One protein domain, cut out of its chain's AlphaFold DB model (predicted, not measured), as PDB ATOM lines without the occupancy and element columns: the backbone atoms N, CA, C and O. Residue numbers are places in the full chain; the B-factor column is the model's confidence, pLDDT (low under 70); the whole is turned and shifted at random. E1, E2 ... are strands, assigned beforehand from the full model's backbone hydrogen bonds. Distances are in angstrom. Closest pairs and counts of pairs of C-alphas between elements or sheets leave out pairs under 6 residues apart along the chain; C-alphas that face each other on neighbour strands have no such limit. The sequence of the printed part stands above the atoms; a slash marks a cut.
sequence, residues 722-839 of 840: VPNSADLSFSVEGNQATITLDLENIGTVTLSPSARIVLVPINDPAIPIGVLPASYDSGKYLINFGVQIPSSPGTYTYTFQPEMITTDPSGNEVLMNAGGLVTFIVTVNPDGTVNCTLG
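AT A GLANCE: This is residues 722 to 839 of the 840 residues of an uncharacterized protein of Methanospirillum lacunae (UniProt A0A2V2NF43). Two strongly twisted antiparallel sheets stand partly face to face as a loose sandwich, coming close along one side, where E1 runs near E9 and E8. The long strand E6 runs through the larger, branched sheet, and the hairpin of E6 and E7 lengthens the body at one end. The printed part has 118 residues with no named helix and nine named strands, E1 to E9 in chain order; the smaller sheet has the order E1, E2, E5, E4, and the class is all strand. The whole is compact by its radius of gyration of the C-alphas, 15.3 A, yet elongated in outline, spanning 54 by 28 by 20 A.

HOW THE PARTS SIT: In the branched sheet, E6, residues 794 to 807, has three neighbours in staggered pairing. E3, residues 757 to 761, lies on one side of it, with N 758 and O 803 within hydrogen-bond range at 2.9 A. On the other side lie E8, residues 822 to 828, with N 796 and O 826 at 2.8 A, and E7, residues 813 to 817, with N 804 and O 816 at 2.8 A. E9, residues 834 to 838, forms a hairpin with E8, with N 825 and O 837 at 2.8 A. In the other sheet, E1, residues 722 to 728, and E2, residues 736 to 745, form a hairpin, with N 724 and O 742 at 2.8 A. E5, residues 780 to 788, is the next neighbour of E2, with N 739 and O 785 at 2.9 A. E4, residues 775 to 777, is an edge strand and forms a hairpin with E5, with N 780 and O 777 at 2.9 A. Between the sheets, the closest C-alphas of E1 and E9, Ala 726 and Leu 838, are 6.3 A apart. E2 and E8 are apart.

IN THESE COORDINATES: E6 is the longest strand, 41.5 A from first to last C-alpha, and begins at C-alpha 794, (-20.907, -52.450, 21.598). E2 measures 28.4 A, E5 24.9 A, E8 20.2 A and E1 17.9 A. E1 begins at C-alpha 722, (-31.467, -71.110, 8.210), and E9 ends at C-alpha 838, (-30.650, -63.297, 15.266).

THE WHOLE: The two C-alphas farthest apart, those of Ser 810 and Asp 831, are 55.6 A apart. The printed part has no cut. The links E2 to E3 and E3 to E4 are long. The mean pLDDT of the printed part is 76.5, and residues 730 to 736, 768 to 777, 807 to 814 and 832 are under 70.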
ATOM      1  N   VAL A 722     -31.237 -72.441   7.631       85.50
ATOM      2  CA  VAL A 722     -31.467 -71.110   8.210       85.50
ATOM      3  C   VAL A 722     -31.434 -71.188   9.741       85.50
ATOM      4  O   VAL A 722     -31.778 -72.236  10.296       85.50
ATOM      5  N   PRO A 723     -31.042 -70.117  10.452       88.31
ATOM      6  CA  PRO A 723     -31.096 -70.104  11.906       88.31
ATOM      7  C   PRO A 723     -32.530 -69.868  12.406       88.31
ATOM      8  O   PRO A 723     -33.260 -69.033  11.875       88.31
ATOM      9  N   ASN A 724     -32.917 -70.603  13.446       86.81
ATOM     10  CA  ASN A 724     -34.202 -70.492  14.140       86.81
ATOM     11  C   ASN A 724     -34.059 -69.842  15.530       86.81
ATOM     12  O   ASN A 724     -34.934 -69.078  15.931       86.81
ATOM     13  N   SER A 725     -32.966 -70.138  16.239       85.00
ATOM     14  CA  SER A 725     -32.642 -69.636  17.588       85.00
ATOM     15  C   SER A 725     -31.139 -69.361  17.684       85.00
ATOM     16  O   SER A 725     -30.359 -69.980  16.956       85.00
ATOM     17  N   ALA A 726     -30.735 -68.463  18.583       86.25
ATOM     18  CA  ALA A 726     -29.334 -68.209  18.916       86.25
ATOM     19  C   ALA A 726     -29.219 -67.789  20.387       86.25
ATOM     20  O   ALA A 726     -29.318 -66.604  20.709       86.25
ATOM     21  N   ASP A 727     -29.024 -68.765  21.270       83.81
ATOM     22  CA  ASP A 727     -29.043 -68.580  22.721       83.81
ATOM     23  C   ASP A 727     -27.628 -68.669  23.309       83.81
ATOM     24  O   ASP A 727     -26.860 -69.566  22.963       83.81
ATOM     25  N   LEU A 728     -27.268 -67.733  24.193       81.12
ATOM     26  CA  LEU A 728     -25.983 -67.735  24.904       81.12
ATOM     27  C   LEU A 728     -26.114 -68.402  26.278       81.12
ATOM     28  O   LEU A 728     -27.059 -68.127  27.022       81.12
ATOM     29  N   SER A 729     -25.112 -69.196  26.659       70.06
ATOM     30  CA  SER A 729     -24.880 -69.557  28.059       70.06
ATOM     31  C   SER A 729     -24.419 -68.336  28.881       70.06
ATOM     32  O   SER A 729     -24.090 -67.285  28.328       70.06
ATOM     33  N   PHE A 730     -24.483 -68.454  30.214       61.09
ATOM     34  CA  PHE A 730     -24.357 -67.360  31.194       61.09
ATOM     35  C   PHE A 730     -23.312 -66.290  30.842       61.09
ATOM     36  O   PHE A 730     -22.131 -66.590  30.683       61.09
ATOM     37  N   SER A 731     -23.745 -65.028  30.779       51.38
ATOM     38  CA  SER A 731     -22.931 -63.940  30.248       51.38
ATOM     39  C   SER A 731     -22.399 -62.963  31.301       51.38
ATOM     40  O   SER A 731     -23.134 -62.447  32.144       51.38
ATOM     41  N   VAL A 732     -21.106 -62.659  31.180       53.28
ATOM     42  CA  VAL A 732     -20.427 -61.501  31.776       53.28
ATOM     43  C   VAL A 732     -19.406 -61.003  30.748       53.28
ATOM     44  O   VAL A 732     -18.762 -61.817  30.084       53.28
ATOM     45  N   GLU A 733     -19.269 -59.686  30.595       51.69
ATOM     46  CA  GLU A 733     -18.325 -59.044  29.667       51.69
ATOM     47  C   GLU A 733     -16.885 -59.601  29.788       51.69
ATOM     48  O   GLU A 733     -16.396 -59.852  30.890       51.69
ATOM     49  N   GLY A 734     -16.211 -59.811  28.647       50.56
ATOM     50  CA  GLY A 734     -14.814 -60.266  28.583       50.56
ATOM     51  C   GLY A 734     -14.562 -61.773  28.757       50.56
ATOM     52  O   GLY A 734     -13.401 -62.165  28.826       50.56
ATOM     53  N   ASN A 735     -15.599 -62.614  28.826       62.69
ATOM     54  CA  ASN A 735     -15.459 -64.074  28.950       62.69
ATOM     55  C   ASN A 735     -15.783 -64.827  27.648       62.69
ATOM     56  O   ASN A 735     -16.503 -64.330  26.778       62.69
ATOM     57  N   GLN A 736     -15.319 -66.077  27.555       68.38
ATOM     58  CA  GLN A 736     -15.769 -67.021  26.531       68.38
ATOM     59  C   GLN A 736     -17.132 -67.606  26.937       68.38
ATOM     60  O   GLN A 736     -17.245 -68.238  27.986       68.38
ATOM     61  N   ALA A 737     -18.158 -67.414  26.107       76.06
ATOM     62  CA  ALA A 737     -19.499 -67.968  26.299       76.06
ATOM     63  C   ALA A 737     -19.776 -69.081  25.277       76.06
ATOM     64  O   ALA A 737     -19.139 -69.146  24.228       76.06
ATOM     65  N   THR A 738     -20.750 -69.949  25.548       80.31
ATOM     66  CA  THR A 738     -21.242 -70.920  24.557       80.31
ATOM     67  C   THR A 738     -22.435 -70.319  23.830       80.31
ATOM     68  O   THR A 738     -23.374 -69.874  24.487       80.31
ATOM     69  N   ILE A 739     -22.431 -70.336  22.499       86.31
ATOM     70  CA  ILE A 739     -23.629 -70.086  21.694       86.31
ATOM     71  C   ILE A 739     -24.239 -71.429  21.276       86.31
ATOM     72  O   ILE A 739     -23.534 -72.317  20.791       86.31
ATOM     73  N   THR A 740     -25.550 -71.567  21.459       85.25
ATOM     74  CA  THR A 740     -26.382 -72.637  20.903       85.25
ATOM     75  C   THR A 740     -27.146 -72.065  19.714       85.25
ATOM     76  O   THR A 740     -27.994 -71.187  19.881       85.25
ATOM     77  N   LEU A 741     -26.853 -72.547  18.504       87.88
ATOM     78  CA  LEU A 741     -27.633 -72.246  17.304       87.88
ATOM     79  C   LEU A 741     -28.581 -73.404  16.983       87.88
ATOM     80  O   LEU A 741     -28.125 -74.510  16.691       87.88
ATOM     81  N   ASP A 742     -29.885 -73.122  16.950       87.62
ATOM     82  CA  ASP A 742     -30.863 -74.009  16.313       87.62
ATOM     83  C   ASP A 742     -30.863 -73.726  14.810       87.62
ATOM     84  O   ASP A 742     -31.251 -72.632  14.391       87.62
ATOM     85  N   LEU A 743     -30.499 -74.707  13.986       87.12
ATOM     86  CA  LEU A 743     -30.580 -74.604  12.530       87.12
ATOM     87  C   LEU A 743     -31.713 -75.479  11.972       87.12
ATOM     88  O   LEU A 743     -31.822 -76.666  12.286       87.12
ATOM     89  N   GLU A 744     -32.543 -74.905  11.101       87.81
ATOM     90  CA  GLU A 744     -33.647 -75.589  10.420       87.81
ATOM     91  C   GLU A 744     -33.391 -75.652   8.909       87.81
ATOM     92  O   GLU A 744     -32.970 -74.673   8.293       87.81
ATOM     93  N   ASN A 745     -33.669 -76.799   8.283       86.31
ATOM     94  CA  ASN A 745     -33.637 -76.926   6.827       86.31
ATOM     95  C   ASN A 745     -35.023 -76.646   6.233       86.31
ATOM     96  O   ASN A 745     -35.882 -77.526   6.207       86.31
ATOM     97  N   ILE A 746     -35.211 -75.450   5.678       83.75
ATOM     98  CA  ILE A 746     -36.446 -75.057   4.982       83.75
ATOM     99  C   ILE A 746     -36.411 -75.362   3.468       83.75
ATOM    100  O   ILE A 746     -37.278 -74.898   2.718       83.75
ATOM    101  N   GLY A 747     -35.417 -76.124   3.002       77.69
ATOM    102  CA  GLY A 747     -35.340 -76.651   1.636       77.69
ATOM    103  C   GLY A 747     -36.406 -77.713   1.330       77.69
ATOM    104  O   GLY A 747     -37.259 -78.037   2.155       77.69
ATOM    105  N   THR A 748     -36.379 -78.266   0.116       75.25
ATOM    106  CA  THR A 748     -37.329 -79.311  -0.323       75.25
ATOM    107  C   THR A 748     -36.813 -80.741  -0.133       75.25
ATOM    108  O   THR A 748     -37.587 -81.687  -0.258       75.25
ATOM    109  N   VAL A 749     -35.519 -80.917   0.134       73.31
ATOM    110  CA  VAL A 749     -34.872 -82.206   0.408       73.31
ATOM    111  C   VAL A 749     -34.767 -82.395   1.917       73.31
ATOM    112  O   VAL A 749     -34.088 -81.623   2.589       73.31
ATOM    113  N   THR A 750     -35.408 -83.434   2.455       77.25
ATOM    114  CA  THR A 750     -35.206 -83.860   3.848       77.25
ATOM    115  C   THR A 750     -33.782 -84.379   4.032       77.25
ATOM    116  O   THR A 750     -33.301 -85.175   3.226       77.25
ATOM    117  N   LEU A 751     -33.124 -83.944   5.102       76.69
ATOM    118  CA  LEU A 751     -31.754 -84.322   5.434       76.69
ATOM    119  C   LEU A 751     -31.715 -85.412   6.511       76.69
ATOM    120  O   LEU A 751     -32.691 -85.649   7.221       76.69
ATOM    121  N   SER A 752     -30.574 -86.090   6.612       77.19
ATOM    122  CA  SER A 752     -30.326 -87.084   7.659       77.19
ATOM    123  C   SER A 752     -30.100 -86.403   9.015       77.19
ATOM    124  O   SER A 752     -29.444 -85.359   9.046       77.19
ATOM    125  N   PRO A 753     -30.514 -87.007  10.146       73.56
ATOM    126  CA  PRO A 753     -30.042 -86.613  11.477       73.56
ATOM    127  C   PRO A 753     -28.508 -86.558  11.589       73.56
ATOM    128  O   PRO A 753     -27.978 -85.778  12.365       73.56
ATOM    129  N   SER A 754     -27.793 -87.347  10.779       70.75
ATOM    130  CA  SER A 754     -26.323 -87.391  10.716       70.75
ATOM    131  C   SER A 754     -25.720 -86.506   9.608       70.75
ATOM    132  O   SER A 754     -24.626 -86.792   9.124       70.75
ATOM    133  N   ALA A 755     -26.434 -85.479   9.136       77.25
ATOM    134  CA  ALA A 755     -25.901 -84.541   8.148       77.25
ATOM    135  C   ALA A 755     -24.782 -83.677   8.761       77.25
ATOM    136  O   ALA A 755     -24.984 -83.024   9.781       77.25
ATOM    137  N   ARG A 756     -23.606 -83.654   8.122       80.38
ATOM    138  CA  ARG A 756     -22.450 -82.855   8.558       80.38
ATOM    139  C   ARG A 756     -22.557 -81.438   8.002       80.38
ATOM    140  O   ARG A 756     -22.286 -81.206   6.822       80.38
ATOM    141  N   ILE A 757     -22.984 -80.518   8.862       80.75
ATOM    142  CA  ILE A 757     -23.088 -79.083   8.586       80.75
ATOM    143  C   ILE A 757     -21.806 -78.399   9.074       80.75
ATOM    144  O   ILE A 757     -21.284 -78.725  10.139       80.75
ATOM    145  N   VAL A 758     -21.309 -77.448   8.289       81.75
ATOM    146  CA  VAL A 758     -20.148 -76.607   8.601       81.75
ATOM    147  C   VAL A 758     -20.596 -75.153   8.532       81.75
ATOM    148  O   VAL A 758     -21.292 -74.765   7.595       81.75
ATOM    149  N   LEU A 759     -20.211 -74.339   9.514       85.38
ATOM    150  CA  LEU A 759     -20.415 -72.891   9.469       85.38
ATOM    151  C   LEU A 759     -19.076 -72.230   9.141       85.38
ATOM    152  O   LEU A 759     -18.192 -72.135   9.991       85.38
ATOM    153  N   VAL A 760     -18.918 -71.798   7.889       79.75
ATOM    154  CA  VAL A 760     -17.709 -71.114   7.416       79.75
ATOM    155  C   VAL A 760     -17.805 -69.636   7.813       79.75
ATOM    156  O   VAL A 760     -18.780 -68.991   7.426       79.75
ATOM    157  N   PRO A 761     -16.864 -69.073   8.589       81.75
ATOM    158  CA  PRO A 761     -16.938 -67.677   9.016       81.75
ATOM    159  C   PRO A 761     -16.760 -66.700   7.846       81.75
ATOM    160  O   PRO A 761     -16.021 -66.969   6.902       81.75
ATOM    161  N   ILE A 762     -17.439 -65.553   7.924       79.31
ATOM    162  CA  ILE A 762     -17.464 -64.520   6.871       79.31
ATOM    163  C   ILE A 762     -16.930 -63.164   7.361       79.31
ATOM    164  O   ILE A 762     -16.597 -62.306   6.542       79.31
ATOM    165  N   ASN A 763     -16.824 -62.949   8.674       70.88
ATOM    166  CA  ASN A 763     -16.310 -61.713   9.262       70.88
ATOM    167  C   ASN A 763     -15.568 -61.956  10.587       70.88
ATOM    168  O   ASN A 763     -15.826 -62.940  11.266       70.88
ATOM    169  N   ASP A 764     -14.690 -61.028  10.965       72.31
ATOM    170  CA  ASP A 764     -13.681 -61.187  12.026       72.31
ATOM    171  C   ASP A 764     -14.178 -61.716  13.400       72.31
ATOM    172  O   ASP A 764     -13.434 -62.466  14.029       72.31
ATOM    173  N   PRO A 765     -15.397 -61.397  13.899       75.56
ATOM    174  CA  PRO A 765     -15.923 -61.991  15.137       75.56
ATOM    175  C   PRO A 765     -16.280 -63.481  15.015       75.56
ATOM    176  O   PRO A 765     -16.293 -64.201  16.013       75.56
ATOM    177  N   ALA A 766     -16.597 -63.954  13.808       76.06
ATOM    178  CA  ALA A 766     -16.866 -65.355  13.531       76.06
ATOM    179  C   ALA A 766     -15.539 -66.112  13.348       76.06
ATOM    180  O   ALA A 766     -14.811 -65.898  12.382       76.06
ATOM    181  N   ILE A 767     -15.235 -67.028  14.266       73.25
ATOM    182  CA  ILE A 767     -14.075 -67.929  14.172       73.25
ATOM    183  C   ILE A 767     -14.470 -69.269  13.520       73.25
ATOM    184  O   ILE A 767     -15.642 -69.643  13.584       73.25
ATOM    185  N   PRO A 768     -13.542 -70.024  12.899       69.94
ATOM    186  CA  PRO A 768     -13.840 -71.364  12.389       69.94
ATOM    187  C   PRO A 768     -14.224 -72.332  13.519       69.94
ATOM    188  O   PRO A 768     -13.470 -72.485  14.476       69.94
ATOM    189  N   ILE A 769     -15.369 -73.012  13.391       68.44
ATOM    190  CA  ILE A 769     -15.926 -73.887  14.448       68.44
ATOM    191  C   ILE A 769     -15.758 -75.394  14.182       68.44
ATOM    192  O   ILE A 769     -16.293 -76.220  14.917       68.44
ATOM    193  N   GLY A 770     -15.032 -75.766  13.124       60.28
ATOM    194  CA  GLY A 770     -14.822 -77.162  12.725       60.28
ATOM    195  C   GLY A 770     -16.044 -77.832  12.079       60.28
ATOM    196  O   GLY A 770     -16.966 -77.176  11.590       60.28
ATOM    197  N   VAL A 771     -16.026 -79.169  12.043       57.34
ATOM    198  CA  VAL A 771     -17.099 -80.015  11.490       57.34
ATOM    199  C   VAL A 771     -17.859 -80.650  12.650       57.34
ATOM    200  O   VAL A 771     -17.400 -81.635  13.227       57.34
ATOM    201  N   LEU A 772     -19.007 -80.082  13.015       56.22
ATOM    202  CA  LEU A 772     -19.656 -80.407  14.286       56.22
ATOM    203  C   LEU A 772     -20.723 -81.512  14.148       56.22
ATOM    204  O   LEU A 772     -21.592 -81.426  13.272       56.22
ATOM    205  N   PRO A 773     -20.711 -82.543  15.020       50.44
ATOM    206  CA  PRO A 773     -21.787 -83.522  15.106       50.44
ATOM    207  C   PRO A 773     -22.987 -82.892  15.823       50.44
ATOM    208  O   PRO A 773     -23.080 -82.908  17.049       50.44
ATOM    209  N   ALA A 774     -23.905 -82.312  15.051       53.69
ATOM    210  CA  ALA A 774     -25.117 -81.711  15.597       53.69
ATOM    211  C   ALA A 774     -25.974 -82.744  16.348       53.69
ATOM    212  O   ALA A 774     -26.218 -83.848  15.850       53.69
ATOM    213  N   SER A 775     -26.508 -82.365  17.513       64.25
ATOM    214  CA  SER A 775     -27.636 -83.094  18.090       64.25
ATOM    215  C   SER A 775     -28.891 -82.766  17.278       64.25
ATOM    216  O   SER A 775     -29.206 -81.604  17.025       64.25
ATOM    217  N   TYR A 776     -29.594 -83.807  16.828       69.88
ATOM    218  CA  TYR A 776     -30.797 -83.663  16.010       69.88
ATOM    219  C   TYR A 776     -32.045 -83.956  16.844       69.88
ATOM    220  O   TYR A 776     -32.341 -85.117  17.137       69.88
ATOM    221  N   ASP A 777     -32.783 -82.907  17.201       69.00
ATOM    222  CA  ASP A 777     -34.069 -82.999  17.898       69.00
ATOM    223  C   ASP A 777     -35.168 -82.344  17.056       69.00
ATOM    224  O   ASP A 777     -34.977 -81.296  16.442       69.00
ATOM    225  N   SER A 778     -36.338 -82.983  17.015       71.88
ATOM    226  CA  SER A 778     -37.604 -82.407  16.542       71.88
ATOM    227  C   SER A 778     -37.588 -81.759  15.141       71.88
ATOM    228  O   SER A 778     -38.477 -80.977  14.811       71.88
ATOM    229  N   GLY A 779     -36.624 -82.129  14.286       71.50
ATOM    230  CA  GLY A 779     -36.457 -81.613  12.918       71.50
ATOM    231  C   GLY A 779     -35.338 -80.580  12.729       71.50
ATOM    232  O   GLY A 779     -35.174 -80.078  11.617       71.50
ATOM    233  N   LYS A 780     -34.583 -80.259  13.785       80.44
ATOM    234  CA  LYS A 780     -33.559 -79.207  13.819       80.44
ATOM    235  C   LYS A 780     -32.188 -79.758  14.194       80.44
ATOM    236  O   LYS A 780     -32.080 -80.794  14.843       80.44
ATOM    237  N   TYR A 781     -31.152 -79.034  13.785       82.56
ATOM    238  CA  TYR A 781     -29.753 -79.308  14.097       82.56
ATOM    239  C   TYR A 781     -29.280 -78.303  15.145       82.56
ATOM    240  O   TYR A 781     -29.189 -77.114  14.843       82.56
ATOM    241  N   LEU A 782     -28.981 -78.767  16.357       82.50
ATOM    242  CA  LEU A 782     -28.368 -77.939  17.391       82.50
ATOM    243  C   LEU A 782     -26.851 -77.940  17.203       82.50
ATOM    244  O   LEU A 782     -26.220 -79.000  17.179       82.50
ATOM    245  N   ILE A 783     -26.267 -76.748  17.099       81.00
ATOM    246  CA  ILE A 783     -24.821 -76.543  17.015       81.00
ATOM    247  C   ILE A 783     -24.380 -75.690  18.204       81.00
ATOM    248  O   ILE A 783     -24.825 -74.555  18.355       81.00
ATOM    249  N   ASN A 784     -23.493 -76.239  19.037       81.88
ATOM    250  CA  ASN A 784     -22.920 -75.563  20.200       81.88
ATOM    251  C   ASN A 784     -21.446 -75.239  19.939       81.88
ATOM    252  O   ASN A 784     -20.701 -76.134  19.543       81.88
ATOM    253  N   PHE A 785     -21.017 -73.999  20.176       77.88
ATOM    254  CA  PHE A 785     -19.606 -73.607  20.067       77.88
ATOM    255  C   PHE A 785     -19.246 -72.438  20.990       77.88
ATOM    256  O   PHE A 785     -20.118 -71.714  21.471       77.88
ATOM    257  N   GLY A 786     -17.950 -72.267  21.253       80.06
ATOM    258  CA  GLY A 786     -17.423 -71.135  22.015       80.06
ATOM    259  C   GLY A 786     -17.381 -69.851  21.184       80.06
ATOM    260  O   GLY A 786     -16.939 -69.857  20.038       80.06
ATOM    261  N   VAL A 787     -17.803 -68.736  21.779       79.69
ATOM    262  CA  VAL A 787     -17.625 -67.378  21.255       79.69
ATOM    263  C   VAL A 787     -16.981 -66.503  22.324       79.69
ATOM    264  O   VAL A 787     -17.401 -66.499  23.480       79.69
ATOM    265  N   GLN A 788     -15.954 -65.744  21.947       78.88
ATOM    266  CA  GLN A 788     -15.393 -64.722  22.828       78.88
ATOM    267  C   GLN A 788     -16.326 -63.510  22.843       78.88
ATOM    268  O   GLN A 788     -16.683 -62.993  21.780       78.88
ATOM    269  N   ILE A 789     -16.728 -63.067  24.038       80.50
ATOM    270  CA  ILE A 789     -17.541 -61.863  24.228       80.50
ATOM    271  C   ILE A 789     -16.599 -60.663  24.413       80.50
ATOM    272  O   ILE A 789     -15.873 -60.624  25.410       80.50
ATOM    273  N   PRO A 790     -16.589 -59.670  23.502       74.94
ATOM    274  CA  PRO A 790     -15.649 -58.554  23.584       74.94
ATOM    275  C   PRO A 790     -15.781 -57.742  24.877       74.94
ATOM    276  O   PRO A 790     -16.883 -57.449  25.335       74.94
ATOM    277  N   SER A 791     -14.640 -57.333  25.435       74.81
ATOM    278  CA  SER A 791     -14.510 -56.507  26.644       74.81
ATOM    279  C   SER A 791     -14.696 -55.008  26.362       74.81
ATOM    280  O   SER A 791     -13.892 -54.160  26.763       74.81
ATOM    281  N   SER A 792     -15.709 -54.670  25.569       78.38
ATOM    282  CA  SER A 792     -16.102 -53.289  25.301       78.38
ATOM    283  C   SER A 792     -17.599 -53.210  24.988       78.38
ATOM    284  O   SER A 792     -18.085 -53.993  24.168       78.38
ATOM    285  N   PRO A 793     -18.339 -52.233  25.547       82.62
ATOM    286  CA  PRO A 793     -19.742 -52.032  25.211       82.62
ATOM    287  C   PRO A 793     -19.934 -51.706  23.726       82.62
ATOM    288  O   PRO A 793     -19.351 -50.754  23.198       82.62
ATOM    289  N   GLY A 794     -20.774 -52.485  23.048       84.69
ATOM    290  CA  GLY A 794     -20.907 -52.450  21.598       84.69
ATOM    291  C   GLY A 794     -21.814 -53.546  21.043       84.69
ATOM    292  O   GLY A 794     -22.335 -54.389  21.772       84.69
ATOM    293  N   THR A 795     -22.000 -53.523  19.725       85.88
ATOM    294  CA  THR A 795     -22.805 -54.495  18.978       85.88
ATOM    295  C   THR A 795     -21.907 -55.226  17.988       85.88
ATOM    296  O   THR A 795     -21.284 -54.602  17.129       85.88
ATOM    297  N   TYR A 796     -21.857 -56.548  18.112       84.56
ATOM    298  CA  TYR A 796     -20.939 -57.438  17.415       84.56
ATOM    299  C   TYR A 796     -21.736 -58.454  16.599       84.56
ATOM    300  O   TYR A 796     -22.458 -59.289  17.145       84.56
ATOM    301  N   THR A 797     -21.628 -58.356  15.278       87.81
ATOM    302  CA  THR A 797     -22.293 -59.262  14.336       87.81
ATOM    303  C   THR A 797     -21.380 -60.443  14.034       87.81
ATOM    304  O   THR A 797     -20.233 -60.238  13.644       87.81
ATOM    305  N   TYR A 798     -21.895 -61.660  14.154       87.94
ATOM    306  CA  TYR A 798     -21.214 -62.906  13.810       87.94
ATOM    307  C   TYR A 798     -21.933 -63.494  12.596       87.94
ATOM    308  O   TYR A 798     -23.116 -63.832  12.686       87.94
ATOM    309  N   THR A 799     -21.247 -63.583  11.457       84.50
ATOM    310  CA  THR A 799     -21.824 -64.039  10.187       84.50
ATOM    311  C   THR A 799     -21.064 -65.247   9.654       84.50
ATOM    312  O   THR A 799     -19.840 -65.234   9.526       84.50
ATOM    313  N   PHE A 800     -21.819 -66.277   9.286       87.50
ATOM    314  CA  PHE A 800     -21.327 -67.532   8.741       87.50
ATOM    315  C   PHE A 800     -22.066 -67.886   7.447       87.50
ATOM    316  O   PHE A 800     -23.263 -67.633   7.303       87.50
ATOM    317  N   GLN A 801     -21.380 -68.547   6.523       88.50
ATOM    318  CA  GLN A 801     -21.991 -69.266   5.415       88.50
ATOM    319  C   GLN A 801     -22.207 -70.727   5.845       88.50
ATOM    320  O   GLN A 801     -21.223 -71.428   6.091       88.50
ATOM    321  N   PRO A 802     -23.457 -71.219   5.949       85.38
ATOM    322  CA  PRO A 802     -23.707 -72.639   6.145       85.38
ATOM    323  C   PRO A 802     -23.343 -73.424   4.885       85.38
ATOM    324  O   PRO A 802     -23.802 -73.122   3.778       85.38
ATOM    325  N   GLU A 803     -22.555 -74.471   5.072       84.50
ATOM    326  CA  GLU A 803     -22.195 -75.458   4.064       84.50
ATOM    327  C   GLU A 803     -22.450 -76.871   4.600       84.50
ATOM    328  O   GLU A 803     -22.658 -77.090   5.794       84.50
ATOM    329  N   MET A 804     -22.474 -77.846   3.699       82.38
ATOM    330  CA  MET A 804     -22.695 -79.249   4.018       82.38
ATOM    331  C   MET A 804     -21.640 -80.104   3.346       82.38
ATOM    332  O   MET A 804     -21.361 -79.932   2.160       82.38
ATOM    333  N   ILE A 805     -21.111 -81.067   4.094       75.62
ATOM    334  CA  ILE A 805     -20.235 -82.091   3.540       75.62
ATOM    335  C   ILE A 805     -21.106 -83.171   2.893       75.62
ATOM    336  O   ILE A 805     -21.899 -83.839   3.558       75.62
ATOM    337  N   THR A 806     -20.951 -83.330   1.583       76.31
ATOM    338  CA  THR A 806     -21.579 -84.373   0.761       76.31
ATOM    339  C   THR A 806     -20.502 -85.102  -0.038       76.31
ATOM    340  O   THR A 806     -19.379 -84.616  -0.143       76.31
ATOM    341  N   THR A 807     -20.812 -86.258  -0.624       67.31
ATOM    342  CA  THR A 807     -19.894 -86.933  -1.550       67.31
ATOM    343  C   THR A 807     -20.122 -86.513  -3.003       67.31
ATOM    344  O   THR A 807     -21.259 -86.309  -3.440       67.31
ATOM    345  N   ASP A 808     -19.032 -86.383  -3.761       61.44
ATOM    346  CA  ASP A 808     -19.056 -86.241  -5.217       61.44
ATOM    347  C   ASP A 808     -19.370 -87.598  -5.905       61.44
ATOM    348  O   ASP A 808     -19.374 -88.649  -5.254       61.44
ATOM    349  N   PRO A 809     -19.614 -87.635  -7.231       49.28
ATOM    350  CA  PRO A 809     -19.847 -88.887  -7.964       49.28
ATOM    351  C   PRO A 809     -18.662 -89.872  -7.996       49.28
ATOM    352  O   PRO A 809     -18.815 -90.975  -8.522       49.28
ATOM    353  N   SER A 810     -17.499 -89.481  -7.473       53.12
ATOM    354  CA  SER A 810     -16.288 -90.299  -7.327       53.12
ATOM    355  C   SER A 810     -16.140 -90.875  -5.908       53.12
ATOM    356  O   SER A 810     -15.319 -91.766  -5.705       53.12
ATOM    357  N   GLY A 811     -16.928 -90.388  -4.940       55.28
ATOM    358  CA  GLY A 811     -16.864 -90.744  -3.521       55.28
ATOM    359  C   GLY A 811     -16.063 -89.777  -2.637       55.28
ATOM    360  O   GLY A 811     -15.973 -90.022  -1.438       55.28
ATOM    361  N   ASN A 812     -15.508 -88.689  -3.182       52.72
ATOM    362  CA  ASN A 812     -14.751 -87.696  -2.412       52.72
ATOM    363  C   ASN A 812     -15.689 -86.802  -1.599       52.72
ATOM    364  O   ASN A 812     -16.732 -86.393  -2.106       52.72
ATOM    365  N   GLU A 813     -15.289 -86.410  -0.391       68.81
ATOM    366  CA  GLU A 813     -16.010 -85.384   0.365       68.81
ATOM    367  C   GLU A 813     -15.810 -83.994  -0.257       68.81
ATOM    368  O   GLU A 813     -14.689 -83.578  -0.551       68.81
ATOM    369  N   VAL A 814     -16.913 -83.275  -0.457       60.22
ATOM    370  CA  VAL A 814     -16.952 -81.910  -0.986       60.22
ATOM    371  C   VAL A 814     -17.899 -81.050  -0.155       60.22
ATOM    372  O   VAL A 814     -18.961 -81.502   0.279       60.22
ATOM    373  N   LEU A 815     -17.515 -79.791   0.049       71.31
ATOM    374  CA  LEU A 815     -18.383 -78.781   0.644       71.31
ATOM    375  C   LEU A 815     -19.359 -78.249  -0.408       71.31
ATOM    376  O   LEU A 815     -18.983 -77.915  -1.533       71.31
ATOM    377  N   MET A 816     -20.630 -78.182  -0.027       77.50
ATOM    378  CA  MET A 816     -21.716 -77.625  -0.820       77.50
ATOM    379  C   MET A 816     -22.404 -76.527  -0.013       77.50
ATOM    380  O   MET A 816     -22.869 -76.781   1.098       77.50
ATOM    381  N   ASN A 817     -22.520 -75.328  -0.591       77.44
ATOM    382  CA  ASN A 817     -23.292 -74.229  -0.013       77.44
ATOM    383  C   ASN A 817     -24.713 -74.706   0.334       77.44
ATOM    384  O   ASN A 817     -25.428 -75.232  -0.525       77.44
ATOM    385  N   ALA A 818     -25.099 -74.556   1.601       78.12
ATOM    386  CA  ALA A 818     -26.290 -75.182   2.158       78.12
ATOM    387  C   ALA A 818     -27.414 -74.189   2.489       78.12
ATOM    388  O   ALA A 818     -28.463 -74.623   2.956       78.12
ATOM    389  N   GLY A 819     -27.244 -72.883   2.258       83.69
ATOM    390  CA  GLY A 819     -28.274 -71.888   2.569       83.69
ATOM    391  C   GLY A 819     -27.803 -70.435   2.494       83.69
ATOM    392  O   GLY A 819     -26.686 -70.140   2.073       83.69
ATOM    393  N   GLY A 820     -28.677 -69.517   2.909       82.56
ATOM    394  CA  GLY A 820     -28.315 -68.111   3.118       82.56
ATOM    395  C   GLY A 820     -27.384 -67.914   4.322       82.56
ATOM    396  O   GLY A 820     -27.186 -68.827   5.116       82.56
ATOM    397  N   LEU A 821     -26.826 -66.709   4.474       84.25
ATOM    398  CA  LEU A 821     -25.923 -66.387   5.584       84.25
ATOM    399  C   LEU A 821     -26.614 -66.564   6.949       84.25
ATOM    400  O   LEU A 821     -27.619 -65.917   7.240       84.25
ATOM    401  N   VAL A 822     -26.027 -67.395   7.808       87.88
ATOM    402  CA  VAL A 822     -26.395 -67.534   9.221       87.88
ATOM    403  C   VAL A 822     -25.767 -66.363   9.969       87.88
ATOM    404  O   VAL A 822     -24.546 -66.246  10.015       87.88
ATOM    405  N   THR A 823     -26.587 -65.481  10.540       86.56
ATOM    406  CA  THR A 823     -26.102 -64.310  11.285       86.56
ATOM    407  C   THR A 823     -26.759 -64.218  12.655       86.56
ATOM    408  O   THR A 823     -27.977 -64.347  12.772       86.56
ATOM    409  N   PHE A 824     -25.963 -63.923  13.681       90.25
ATOM    410  CA  PHE A 824     -26.448 -63.478  14.986       90.25
ATOM    411  C   PHE A 824     -25.671 -62.246  15.463       90.25
ATOM    412  O   PHE A 824     -24.624 -61.889  14.922       90.25
ATOM    413  N   ILE A 825     -26.238 -61.547  16.436       89.12
ATOM    414  CA  ILE A 825     -25.777 -60.257  16.930       89.12
ATOM    415  C   ILE A 825     -25.700 -60.331  18.452       89.12
ATOM    416  O   ILE A 825     -26.722 -60.464  19.131       89.12
ATOM    417  N   VAL A 826     -24.484 -60.199  18.974       87.75
ATOM    418  CA  VAL A 826     -24.196 -60.062  20.403       87.75
ATOM    419  C   VAL A 826     -24.107 -58.573  20.728       87.75
ATOM    420  O   VAL A 826     -23.372 -57.834  20.080       87.75
ATOM    421  N   THR A 827     -24.849 -58.107  21.729       86.06
ATOM    422  CA  THR A 827     -24.753 -56.730  22.235       86.06
ATOM    423  C   THR A 827     -24.291 -56.742  23.681       86.06
ATOM    424  O   THR A 827     -24.976 -57.296  24.541       86.06
ATOM    425  N   VAL A 828     -23.140 -56.118  23.931       84.56
ATOM    426  CA  VAL A 828     -22.567 -55.866  25.257       84.56
ATOM    427  C   VAL A 828     -23.009 -54.470  25.693       84.56
ATOM    428  O   VAL A 828     -22.691 -53.477  25.035       84.56
ATOM    429  N   ASN A 829     -23.787 -54.381  26.768       82.00
ATOM    430  CA  ASN A 829     -24.284 -53.113  27.297       82.00
ATOM    431  C   ASN A 829     -23.249 -52.437  28.220       82.00
ATOM    432  O   ASN A 829     -22.431 -53.127  28.824       82.00
ATOM    433  N   PRO A 830     -23.323 -51.107  28.438       79.12
ATOM    434  CA  PRO A 830     -22.434 -50.384  29.361       79.12
ATOM    435  C   PRO A 830     -22.545 -50.752  30.853       79.12
ATOM    436  O   PRO A 830     -21.877 -50.131  31.677       79.12
ATOM    437  N   ASP A 831     -23.411 -51.701  31.214       79.19
ATOM    438  CA  ASP A 831     -23.550 -52.283  32.555       79.19
ATOM    439  C   ASP A 831     -22.993 -53.721  32.645       79.19
ATOM    440  O   ASP A 831     -23.216 -54.407  33.643       79.19
ATOM    441  N   GLY A 832     -22.286 -54.182  31.607       68.88
ATOM    442  CA  GLY A 832     -21.717 -55.527  31.500       68.88
ATOM    443  C   GLY A 832     -22.725 -56.617  31.113       68.88
ATOM    444  O   GLY A 832     -22.334 -57.776  30.966       68.88
ATOM    445  N   THR A 833     -24.013 -56.289  30.934       79.69
ATOM    446  CA  THR A 833     -25.022 -57.273  30.508       79.69
ATOM    447  C   THR A 833     -24.922 -57.559  29.010       79.69
ATOM    448  O   THR A 833     -24.826 -56.647  28.188       79.69
ATOM    449  N   VAL A 834     -24.982 -58.837  28.634       80.25
ATOM    450  CA  VAL A 834     -24.813 -59.279  27.241       80.25
ATOM    451  C   VAL A 834     -26.093 -59.931  26.737       80.25
ATOM    452  O   VAL A 834     -26.662 -60.788  27.412       80.25
ATOM    453  N   ASN A 835     -26.532 -59.543  25.541       84.56
ATOM    454  CA  ASN A 835     -27.745 -60.043  24.894       84.56
ATOM    455  C   ASN A 835     -27.400 -60.640  23.523       84.56
ATOM    456  O   ASN A 835     -26.590 -60.062  22.801       84.56
ATOM    457  N   CYS A 836     -28.047 -61.744  23.142       86.81
ATOM    458  CA  CYS A 836     -27.970 -62.309  21.792       86.81
ATOM    459  C   CYS A 836     -29.300 -62.122  21.051       86.81
ATOM    460  O   CYS A 836     -30.369 -62.161  21.661       86.81
ATOM    461  N   THR A 837     -29.233 -61.927  19.737       87.00
ATOM    462  CA  THR A 837     -30.383 -61.883  18.821       87.00
ATOM    463  C   THR A 837     -29.979 -62.431  17.452       87.00
ATOM    464  O   THR A 837     -28.810 -62.348  17.081       87.00
ATOM    465  N   LEU A 838     -30.920 -62.964  16.670       87.38
ATOM    466  CA  LEU A 838     -30.650 -63.297  15.266       87.38
ATOM    467  C   LEU A 838     -30.519 -62.030  14.409       87.38
ATOM    468  O   LEU A 838     -31.235 -61.050  14.620       87.38
ATOM    469  N   GLY A 839     -29.618 -62.074  13.427       75.31
ATOM    470  CA  GLY A 839     -29.528 -61.066  12.373       75.31
ATOM    471  C   GLY A 839     -30.659 -61.222  11.353       75.31
ATOM    472  O   GLY A 839     -31.120 -62.335  11.097       75.31
TER     473      GLY A 839